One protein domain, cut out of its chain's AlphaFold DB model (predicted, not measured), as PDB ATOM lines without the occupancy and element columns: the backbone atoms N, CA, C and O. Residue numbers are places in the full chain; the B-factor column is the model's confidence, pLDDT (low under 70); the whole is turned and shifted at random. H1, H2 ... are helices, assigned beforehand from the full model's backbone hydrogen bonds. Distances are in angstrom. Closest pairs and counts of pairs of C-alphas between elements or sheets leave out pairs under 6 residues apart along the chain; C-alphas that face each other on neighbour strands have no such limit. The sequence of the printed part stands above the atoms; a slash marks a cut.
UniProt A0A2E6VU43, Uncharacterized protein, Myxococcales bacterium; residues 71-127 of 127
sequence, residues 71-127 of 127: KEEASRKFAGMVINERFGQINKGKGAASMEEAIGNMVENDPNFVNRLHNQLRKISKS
ATOM      1  N   LYS A  71     -18.972  32.661  18.777       73.19
ATOM      2  CA  LYS A  71     -17.911  32.557  19.791       73.19
ATOM      3  C   LYS A  71     -18.407  32.945  21.184       73.19
ATOM      4  O   LYS A  71     -17.981  32.340  22.161       73.19
ATOM      5  N   GLU A  72     -19.297  33.928  21.275       73.69
ATOM      6  CA  GLU A  72     -19.887  34.389  22.533       73.69
ATOM      7  C   GLU A  72     -20.832  33.344  23.128       73.69
ATOM      8  O   GLU A  72     -20.717  33.012  24.309       73.69
ATOM      9  N   GLU A  73     -21.713  32.763  22.311       73.94
ATOM     10  CA  GLU A  73     -22.668  31.757  22.776       73.94
ATOM     11  C   GLU A  73     -21.957  30.477  23.239       73.94
ATOM     12  O   GLU A  73     -22.264  29.924  24.298       73.94
ATOM     13  N   ALA A  74     -20.932  30.049  22.502       73.06
ATOM     14  CA  ALA A  74     -20.101  28.923  22.900       73.06
ATOM     15  C   ALA A  74     -19.233  29.222  24.128       73.06
ATOM     16  O   ALA A  74     -19.037  28.354  24.969       73.06
ATOM     17  N   SER A  75     -18.753  30.456  24.287       71.31
ATOM     18  CA  SER A  75     -18.002  30.849  25.486       71.31
ATOM     19  C   SER A  75     -18.876  30.785  26.741       71.31
ATOM     20  O   SER A  75     -18.438  30.249  27.756       71.31
ATOM     21  N   ARG A  76     -20.131  31.256  26.664       75.38
ATOM     22  CA  ARG A  76     -21.095  31.152  27.774       75.38
ATOM     23  C   ARG A  76     -21.441  29.696  28.090       75.38
ATOM     24  O   ARG A  76     -21.392  29.304  29.253       75.38
ATOM     25  N   LYS A  77     -21.732  28.879  27.070       76.19
ATOM     26  CA  LYS A  77     -22.059  27.449  27.243       76.19
ATOM     27  C   LYS A  77     -20.891  26.642  27.816       76.19
ATOM     28  O   LYS A  77     -21.097  25.859  28.740       76.19
ATOM     29  N   PHE A  78     -19.672  26.864  27.322       75.31
ATOM     30  CA  PHE A  78     -18.453  26.253  27.861       75.31
ATOM     31  C   PHE A  78     -18.278  26.585  29.339       75.31
ATOM     32  O   PHE A  78     -18.059  25.710  30.172       75.31
ATOM     33  N   ALA A  79     -18.391  27.866  29.667       73.50
ATOM     34  CA  ALA A  79     -18.204  28.335  31.020       73.50
ATOM     35  C   ALA A  79     -19.260  27.784  31.984       73.50
ATOM     36  O   ALA A  79     -18.899  27.342  33.072       73.50
ATOM     37  N   GLY A  80     -20.530  27.739  31.570       73.69
ATOM     38  CA  GLY A  80     -21.603  27.118  32.346       73.69
ATOM     39  C   GLY A  80     -21.341  25.635  32.627       73.69
ATOM     40  O   GLY A  80     -21.488  25.196  33.764       73.69
ATOM     41  N   MET A  81     -20.860  24.877  31.633       74.50
ATOM     42  CA  MET A  81     -20.465  23.473  31.821       74.50
ATOM     43  C   MET A  81     -19.319  23.322  32.826       74.50
ATOM     44  O   MET A  81     -19.433  22.548  33.773       74.50
ATOM     45  N   VAL A  82     -18.244  24.104  32.677       72.69
ATOM     46  CA  VAL A  82     -17.086  24.048  33.586       72.69
ATOM     47  C   VAL A  82     -17.457  24.486  35.003       72.69
ATOM     48  O   VAL A  82     -16.996  23.881  35.970       72.69
ATOM     49  N   ILE A  83     -18.307  25.508  35.156       70.50
ATOM     50  CA  ILE A  83     -18.813  25.927  36.467       70.50
ATOM     51  C   ILE A  83     -19.639  24.807  37.095       70.50
ATOM     52  O   ILE A  83     -19.461  24.511  38.273       70.50
ATOM     53  N   ASN A  84     -20.535  24.176  36.339       70.81
ATOM     54  CA  ASN A  84     -21.392  23.125  36.872       70.81
ATOM     55  C   ASN A  84     -20.581  21.882  37.277       70.81
ATOM     56  O   ASN A  84     -20.842  21.292  38.319       70.81
ATOM     57  N   GLU A  85     -19.528  21.541  36.536       68.75
ATOM     58  CA  GLU A  85     -18.603  20.466  36.915       68.75
ATOM     59  C   GLU A  85     -17.791  20.816  38.171       68.75
ATOM     60  O   GLU A  85     -17.735  20.043  39.125       68.75
ATOM     61  N   ARG A  86     -17.187  22.011  38.206       63.72
ATOM     62  CA  ARG A  86     -16.272  22.424  39.285       63.72
ATOM     63  C   ARG A  86     -16.982  22.844  40.568       63.72
ATOM     64  O   ARG A  86     -16.452  22.640  41.656       63.72
ATOM     65  N   PHE A  87     -18.160  23.448  40.451       62.06
ATOM     66  CA  PHE A  87     -18.896  24.051  41.565       62.06
ATOM     67  C   PHE A  87     -20.253  23.397  41.829       62.06
ATOM     68  O   PHE A  87     -20.778  23.561  42.933       62.06
ATOM     69  N   GLY A  88     -20.801  22.614  40.894       56.66
ATOM     70  CA  GLY A  88     -22.056  21.880  41.096       56.66
ATOM     71  C   GLY A  88     -21.967  20.807  42.184       56.66
ATOM     72  O   GLY A  88     -22.981  20.488  42.804       56.66
ATOM     73  N   GLN A  89     -20.757  20.322  42.495       56.62
ATOM     74  CA  GLN A  89     -20.514  19.409  43.617       56.62
ATOM     75  C   GLN A  89     -20.343  20.116  44.976       56.62
ATOM     76  O   GLN A  89     -20.615  19.506  46.004       56.62
ATOM     77  N   ILE A  90     -19.927  21.394  45.013       53.03
ATOM     78  CA  ILE A  90     -19.483  22.058  46.260       53.03
ATOM     79  C   ILE A  90     -20.467  23.136  46.742       53.03
ATOM     80  O   ILE A  90     -20.606  23.340  47.944       53.03
ATOM     81  N   ASN A  91     -21.192  23.821  45.848       52.41
ATOM     82  CA  ASN A  91     -22.143  24.875  46.225       52.41
ATOM     83  C   ASN A  91     -23.300  24.978  45.221       52.41
ATOM     84  O   ASN A  91     -23.338  25.886  44.384       52.41
ATOM     85  N   LYS A  92     -24.285  24.077  45.340       54.56
ATOM     86  CA  LYS A  92     -25.584  24.185  44.654       54.56
ATOM     87  C   LYS A  92     -26.241  25.536  44.982       54.56
ATOM     88  O   LYS A  92     -26.840  25.706  46.039       54.56
ATOM     89  N   GLY A  93     -26.134  26.503  44.073       55.69
ATOM     90  CA  GLY A  93     -27.122  27.577  43.934       55.69
ATOM     91  C   GLY A  93     -26.638  29.022  44.064       55.69
ATOM     92  O   GLY A  93     -27.232  29.879  43.425       55.69
ATOM     93  N   LYS A  94     -25.579  29.336  44.828       59.97
ATOM     94  CA  LYS A  94     -25.108  30.740  44.971       59.97
ATOM     95  C   LYS A  94     -23.785  31.037  44.273       59.97
ATOM     96  O   LYS A  94     -23.671  32.064  43.622       59.97
ATOM     97  N   GLY A  95     -22.796  30.150  44.386       62.47
ATOM     98  CA  GLY A  95     -21.492  30.349  43.741       62.47
ATOM     99  C   GLY A  95     -21.563  30.186  42.224       62.47
ATOM    100  O   GLY A  95     -21.066  31.033  41.494       62.47
ATOM    101  N   ALA A  96     -22.248  29.134  41.764       64.62
ATOM    102  CA  ALA A  96     -22.395  28.842  40.341       64.62
ATOM    103  C   ALA A  96     -23.140  29.958  39.586       64.62
ATOM    104  O   ALA A  96     -22.641  30.434  38.574       64.62
ATOM    105  N   ALA A  97     -24.258  30.450  40.135       69.31
ATOM    106  CA  ALA A  97     -25.035  31.534  39.531       69.31
ATOM    107  C   ALA A  97     -24.239  32.849  39.440       69.31
ATOM    108  O   ALA A  97     -24.211  33.480  38.387       69.31
ATOM    109  N   SER A  98     -23.526  33.231  40.507       71.06
ATOM    110  CA  SER A  98     -22.671  34.427  40.490       71.06
ATOM    111  C   SER A  98     -21.505  34.300  39.507       71.06
ATOM    112  O   SER A  98     -21.073  35.295  38.934       71.06
ATOM    113  N   MET A  99     -20.981  33.088  39.301       69.25
ATOM    114  CA  MET A  99     -19.932  32.843  38.312       69.25
ATOM    115  C   MET A  99     -20.479  32.828  36.884       69.25
ATOM    116  O   MET A  99     -19.826  33.377  36.006       69.25
ATOM    117  N   GLU A 100     -21.668  32.274  36.636       71.56
ATOM    118  CA  GLU A 100     -22.332  32.377  35.329       71.56
ATOM    119  C   GLU A 100     -22.609  33.836  34.962       71.56
ATOM    120  O   GLU A 100     -22.328  34.247  33.838       71.56
ATOM    121  N   GLU A 101     -23.077  34.647  35.913       77.31
ATOM    122  CA  GLU A 101     -23.310  36.077  35.703       77.31
ATOM    123  C   GLU A 101     -21.995  36.848  35.487       77.31
ATOM    124  O   GLU A 101     -21.901  37.696  34.595       77.31
ATOM    125  N   ALA A 102     -20.943  36.525  36.247       75.94
ATOM    126  CA  ALA A 102     -19.616  37.110  36.054       75.94
ATOM    127  C   ALA A 102     -19.010  36.734  34.694       75.94
ATOM    128  O   ALA A 102     -18.367  37.566  34.055       75.94
ATOM    129  N   ILE A 103     -19.234  35.504  34.227       73.44
ATOM    130  CA  ILE A 103     -18.752  35.059  32.922       73.44
ATOM    131  C   ILE A 103     -19.603  35.634  31.791       73.44
ATOM    132  O   ILE A 103     -19.036  36.024  30.776       73.44
ATOM    133  N   GLY A 104     -20.917  35.787  31.967       77.94
ATOM    134  CA  GLY A 104     -21.760  36.560  31.052       77.94
ATOM    135  C   GLY A 104     -21.200  37.968  30.853       77.94
ATOM    136  O   GLY A 104     -20.854  38.340  29.731       77.94
ATOM    137  N   ASN A 105     -20.945  38.670  31.962       81.31
ATOM    138  CA  ASN A 105     -20.324  39.993  31.940       81.31
ATOM    139  C   ASN A 105     -18.921  39.987  31.311       81.31
ATOM    140  O   ASN A 105     -18.605  40.895  30.546       81.31
ATOM    141  N   MET A 106     -18.066  38.994  31.581       76.69
ATOM    142  CA  MET A 106     -16.737  38.904  30.955       76.69
ATOM    143  C   MET A 106     -16.799  38.582  29.460       76.69
ATOM    144  O   MET A 106     -15.990  39.104  28.706       76.69
ATOM    145  N   VAL A 107     -17.740  37.754  29.007       76.31
ATOM    146  CA  VAL A 107     -17.928  37.464  27.576       76.31
ATOM    147  C   VAL A 107     -18.405  38.712  26.832       76.31
ATOM    148  O   VAL A 107     -17.973  38.946  25.709       76.31
ATOM    149  N   GLU A 108     -19.254  39.522  27.466       79.62
ATOM    150  CA  GLU A 108     -19.788  40.760  26.886       79.62
ATOM    151  C   GLU A 108     -18.786  41.919  26.911       79.62
ATOM    152  O   GLU A 108     -18.736  42.708  25.970       79.62
ATOM    153  N   ASN A 109     -17.976  42.028  27.967       82.06
ATOM    154  CA  ASN A 109     -17.073  43.165  28.165       82.06
ATOM    155  C   ASN A 109     -15.612  42.874  27.787       82.06
ATOM    156  O   ASN A 109     -14.854  43.816  27.553       82.06
ATOM    157  N   ASP A 110     -15.193  41.605  27.717       79.50
ATOM    158  CA  ASP A 110     -13.807  41.215  27.443       79.50
ATOM    159  C   ASP A 110     -13.689  40.302  26.197       79.50
ATOM    160  O   ASP A 110     -13.725  39.069  26.274       79.50
ATOM    161  N   PRO A 111     -13.467  40.880  25.001       77.81
ATOM    162  CA  PRO A 111     -13.286  40.097  23.777       77.81
ATOM    163  C   PRO A 111     -11.991  39.259  23.775       77.81
ATOM    164  O   PRO A 111     -11.848  38.329  22.973       77.81
ATOM    165  N   ASN A 112     -11.024  39.548  24.657       80.44
ATOM    166  CA  ASN A 112      -9.814  38.732  24.799       80.44
ATOM    167  C   ASN A 112     -10.114  37.413  25.521       80.44
ATOM    168  O   ASN A 112      -9.558  36.375  25.155       80.44
ATOM    169  N   PHE A 113     -11.017  37.431  26.498       77.69
ATOM    170  CA  PHE A 113     -11.519  36.271  27.213       77.69
ATOM    171  C   PHE A 113     -12.224  35.310  26.255       77.69
ATOM    172  O   PHE A 113     -11.861  34.135  26.204       77.69
ATOM    173  N   VAL A 114     -13.104  35.828  25.393       77.00
ATOM    174  CA  VAL A 114     -13.772  35.052  24.330       77.00
ATOM    175  C   VAL A 114     -12.755  34.389  23.395       77.00
ATOM    176  O   VAL A 114     -12.871  33.208  23.073       77.00
ATOM    177  N   ASN A 115     -11.702  35.105  22.988       79.19
ATOM    178  CA  ASN A 115     -10.653  34.528  22.141       79.19
ATOM    179  C   ASN A 115      -9.817  33.453  22.857       79.19
ATOM    180  O   ASN A 115      -9.419  32.468  22.228       79.19
ATOM    181  N   ARG A 116      -9.543  33.613  24.157       76.31
ATOM    182  CA  ARG A 116      -8.842  32.600  24.967       76.31
ATOM    183  C   ARG A 116      -9.687  31.341  25.134       76.31
ATOM    184  O   ARG A 116      -9.168  30.251  24.896       76.31
ATOM    185  N   LEU A 117     -10.972  31.498  25.447       75.00
ATOM    186  CA  LEU A 117     -11.943  30.407  25.544       75.00
ATOM    187  C   LEU A 117     -12.080  29.650  24.230       75.00
ATOM    188  O   LEU A 117     -11.942  28.431  24.183       75.00
ATOM    189  N   HIS A 118     -12.251  30.385  23.136       73.25
ATOM    190  CA  HIS A 118     -12.326  29.810  21.803       73.25
ATOM    191  C   HIS A 118     -11.051  29.031  21.428       73.25
ATOM    192  O   HIS A 118     -11.126  27.943  20.860       73.25
ATOM    193  N   ASN A 119      -9.867  29.542  21.778       78.69
ATOM    194  CA  ASN A 119      -8.613  28.815  21.570       78.69
ATOM    195  C   ASN A 119      -8.491  27.556  22.442       78.69
ATOM    196  O   ASN A 119      -7.872  26.587  22.003       78.69
ATOM    197  N   GLN A 120      -9.059  27.548  23.649       73.94
ATOM    198  CA  GLN A 120      -9.115  26.353  24.493       73.94
ATOM    199  C   GLN A 120     -10.080  25.306  23.922       73.94
ATOM    200  O   GLN A 120      -9.677  24.159  23.758       73.94
ATOM    201  N   LEU A 121     -11.281  25.707  23.497       72.56
ATOM    202  CA  LEU A 121     -12.235  24.848  22.779       72.56
ATOM    203  C   LEU A 121     -11.615  24.213  21.520       72.56
ATOM    204  O   LEU A 121     -11.730  23.007  21.295       72.56
ATOM    205  N   ARG A 122     -10.878  24.997  20.720       71.69
ATOM    206  CA  ARG A 122     -10.153  24.483  19.541       71.69
ATOM    207  C   ARG A 122      -9.002  23.539  19.874       71.69
ATOM    208  O   ARG A 122      -8.598  22.773  19.007       71.69
ATOM    209  N   LYS A 123      -8.413  23.642  21.068       74.25
ATOM    210  CA  LYS A 123      -7.378  22.703  21.519       74.25
ATOM    211  C   LYS A 123      -7.993  21.379  21.947       74.25
ATOM    212  O   LYS A 123      -7.450  20.352  21.580       74.25
ATOM    213  N   ILE A 124      -9.116  21.424  22.662       67.38
ATOM    214  CA  ILE A 124      -9.826  20.229  23.136       67.38
ATOM    215  C   ILE A 124     -10.342  19.409  21.949       67.38
ATOM    216  O   ILE A 124     -10.076  18.226  21.887       67.38
ATOM    217  N   SER A 125     -10.941  20.050  20.942       61.47
ATOM    218  CA  SER A 125     -11.403  19.381  19.705       61.47
ATOM    219  C   SER A 125     -10.300  18.865  18.766       61.47
ATOM    220  O   SER A 125     -10.599  18.308  17.713       61.47
ATOM    221  N   LYS A 126      -9.024  19.115  19.078       58.25
ATOM    222  CA  LYS A 126      -7.869  18.643  18.295       58.25
ATOM    223  C   LYS A 126      -7.012  17.619  19.039       58.25
ATOM    224  O   LYS A 126      -6.071  17.108  18.430       58.25
ATOM    225  N   SER A 127      -7.267  17.425  20.331       47.97
ATOM    226  CA  SER A 127      -6.652  16.385  21.159       47.97
ATOM    227  C   SER A 127      -7.454  15.103  21.041       47.97
ATOM    228  O   SER A 127      -6.793  14.048  21.128       47.97
TER     229      SER A 127
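This is residues 71 to 127 of the 127 residues of an uncharacterized protein of Myxococcales bacterium (UniProt A0A2E6VU43). Two helices, H1 and H2, lie side by side as a helical hairpin, and a third, H3, crosses the open end of that hairpin, away from the loop of residues 88 to 94, passing the first residues of H1. The far end of H3 sticks out beyond the hairpin: residues 122 to 127, of which 122 to 124 belong to H3, stand free. The printed part has 57 residues with three named helices in the order H1, H2, H3 and no named strand, and its class is all helix. It is compact, with a radius of gyration of the C-alphas of 11.7 A, and flat, its C-alphas spanning 31 by 28 by 13 A along their three main axes.

H1, residues 71 to 87, touches H2, residues 95 to 109. Their closest C-alphas are those of Ile 83 and Ala 96, 6.0 A apart. The two helices form a hairpin and run opposite ways at a shallow tilt of 21 degrees, with their centres 9.6 A apart. H1 also touches H3, residues 111 to 124, but with residues 71 to 75 alone, and H3 touches H1 with residues 114 to 118 alone. The closest C-alphas of H1 and H3 are those of Ser 75 and Val 114, 6.1 A apart. Their lines are only just about perpendicular, at 70.3 degrees. H2 and H3 touch only at the corner by their link, and only just, with 3 pairs of C-alphas within 8 A. The closest C-alphas there are those of Val 107 and Val 114, 5.8 A apart. H2 and H3 run opposite ways at a steep tilt of 67 degrees, only just short of about perpendicular. In H1, H2 and H3, every O i to N i+4 pair is within hydrogen-bond range.

H1 begins at C-alpha 71, at (-17.911, 32.557, 19.791), and measures 23.4 A from first to last C-alpha. H2 begins at C-alpha 95, at (-21.492, 30.349, 43.741), and measures 20.6 A. H3 measures 20.2 A and ends at C-alpha 124, at (-9.826, 20.229, 23.136).

The two C-alphas farthest apart are those of Lys 94 and Lys 126, at 34.0 A, while the first and last printed C-alphas, of Lys 71 and Ser 127, are 19.8 A apart. The printed part has no cut, and Ser 127 is the chain's last residue. The link from H1 to H2, with 7 residues, is short, and the link from H2 to H3, with 1 residue, is tight. The mean pLDDT of the printed part is 70.6, and residues 85 to 97, residue 99 and residues 124 to 127 are under 70, where the model's confidence is low.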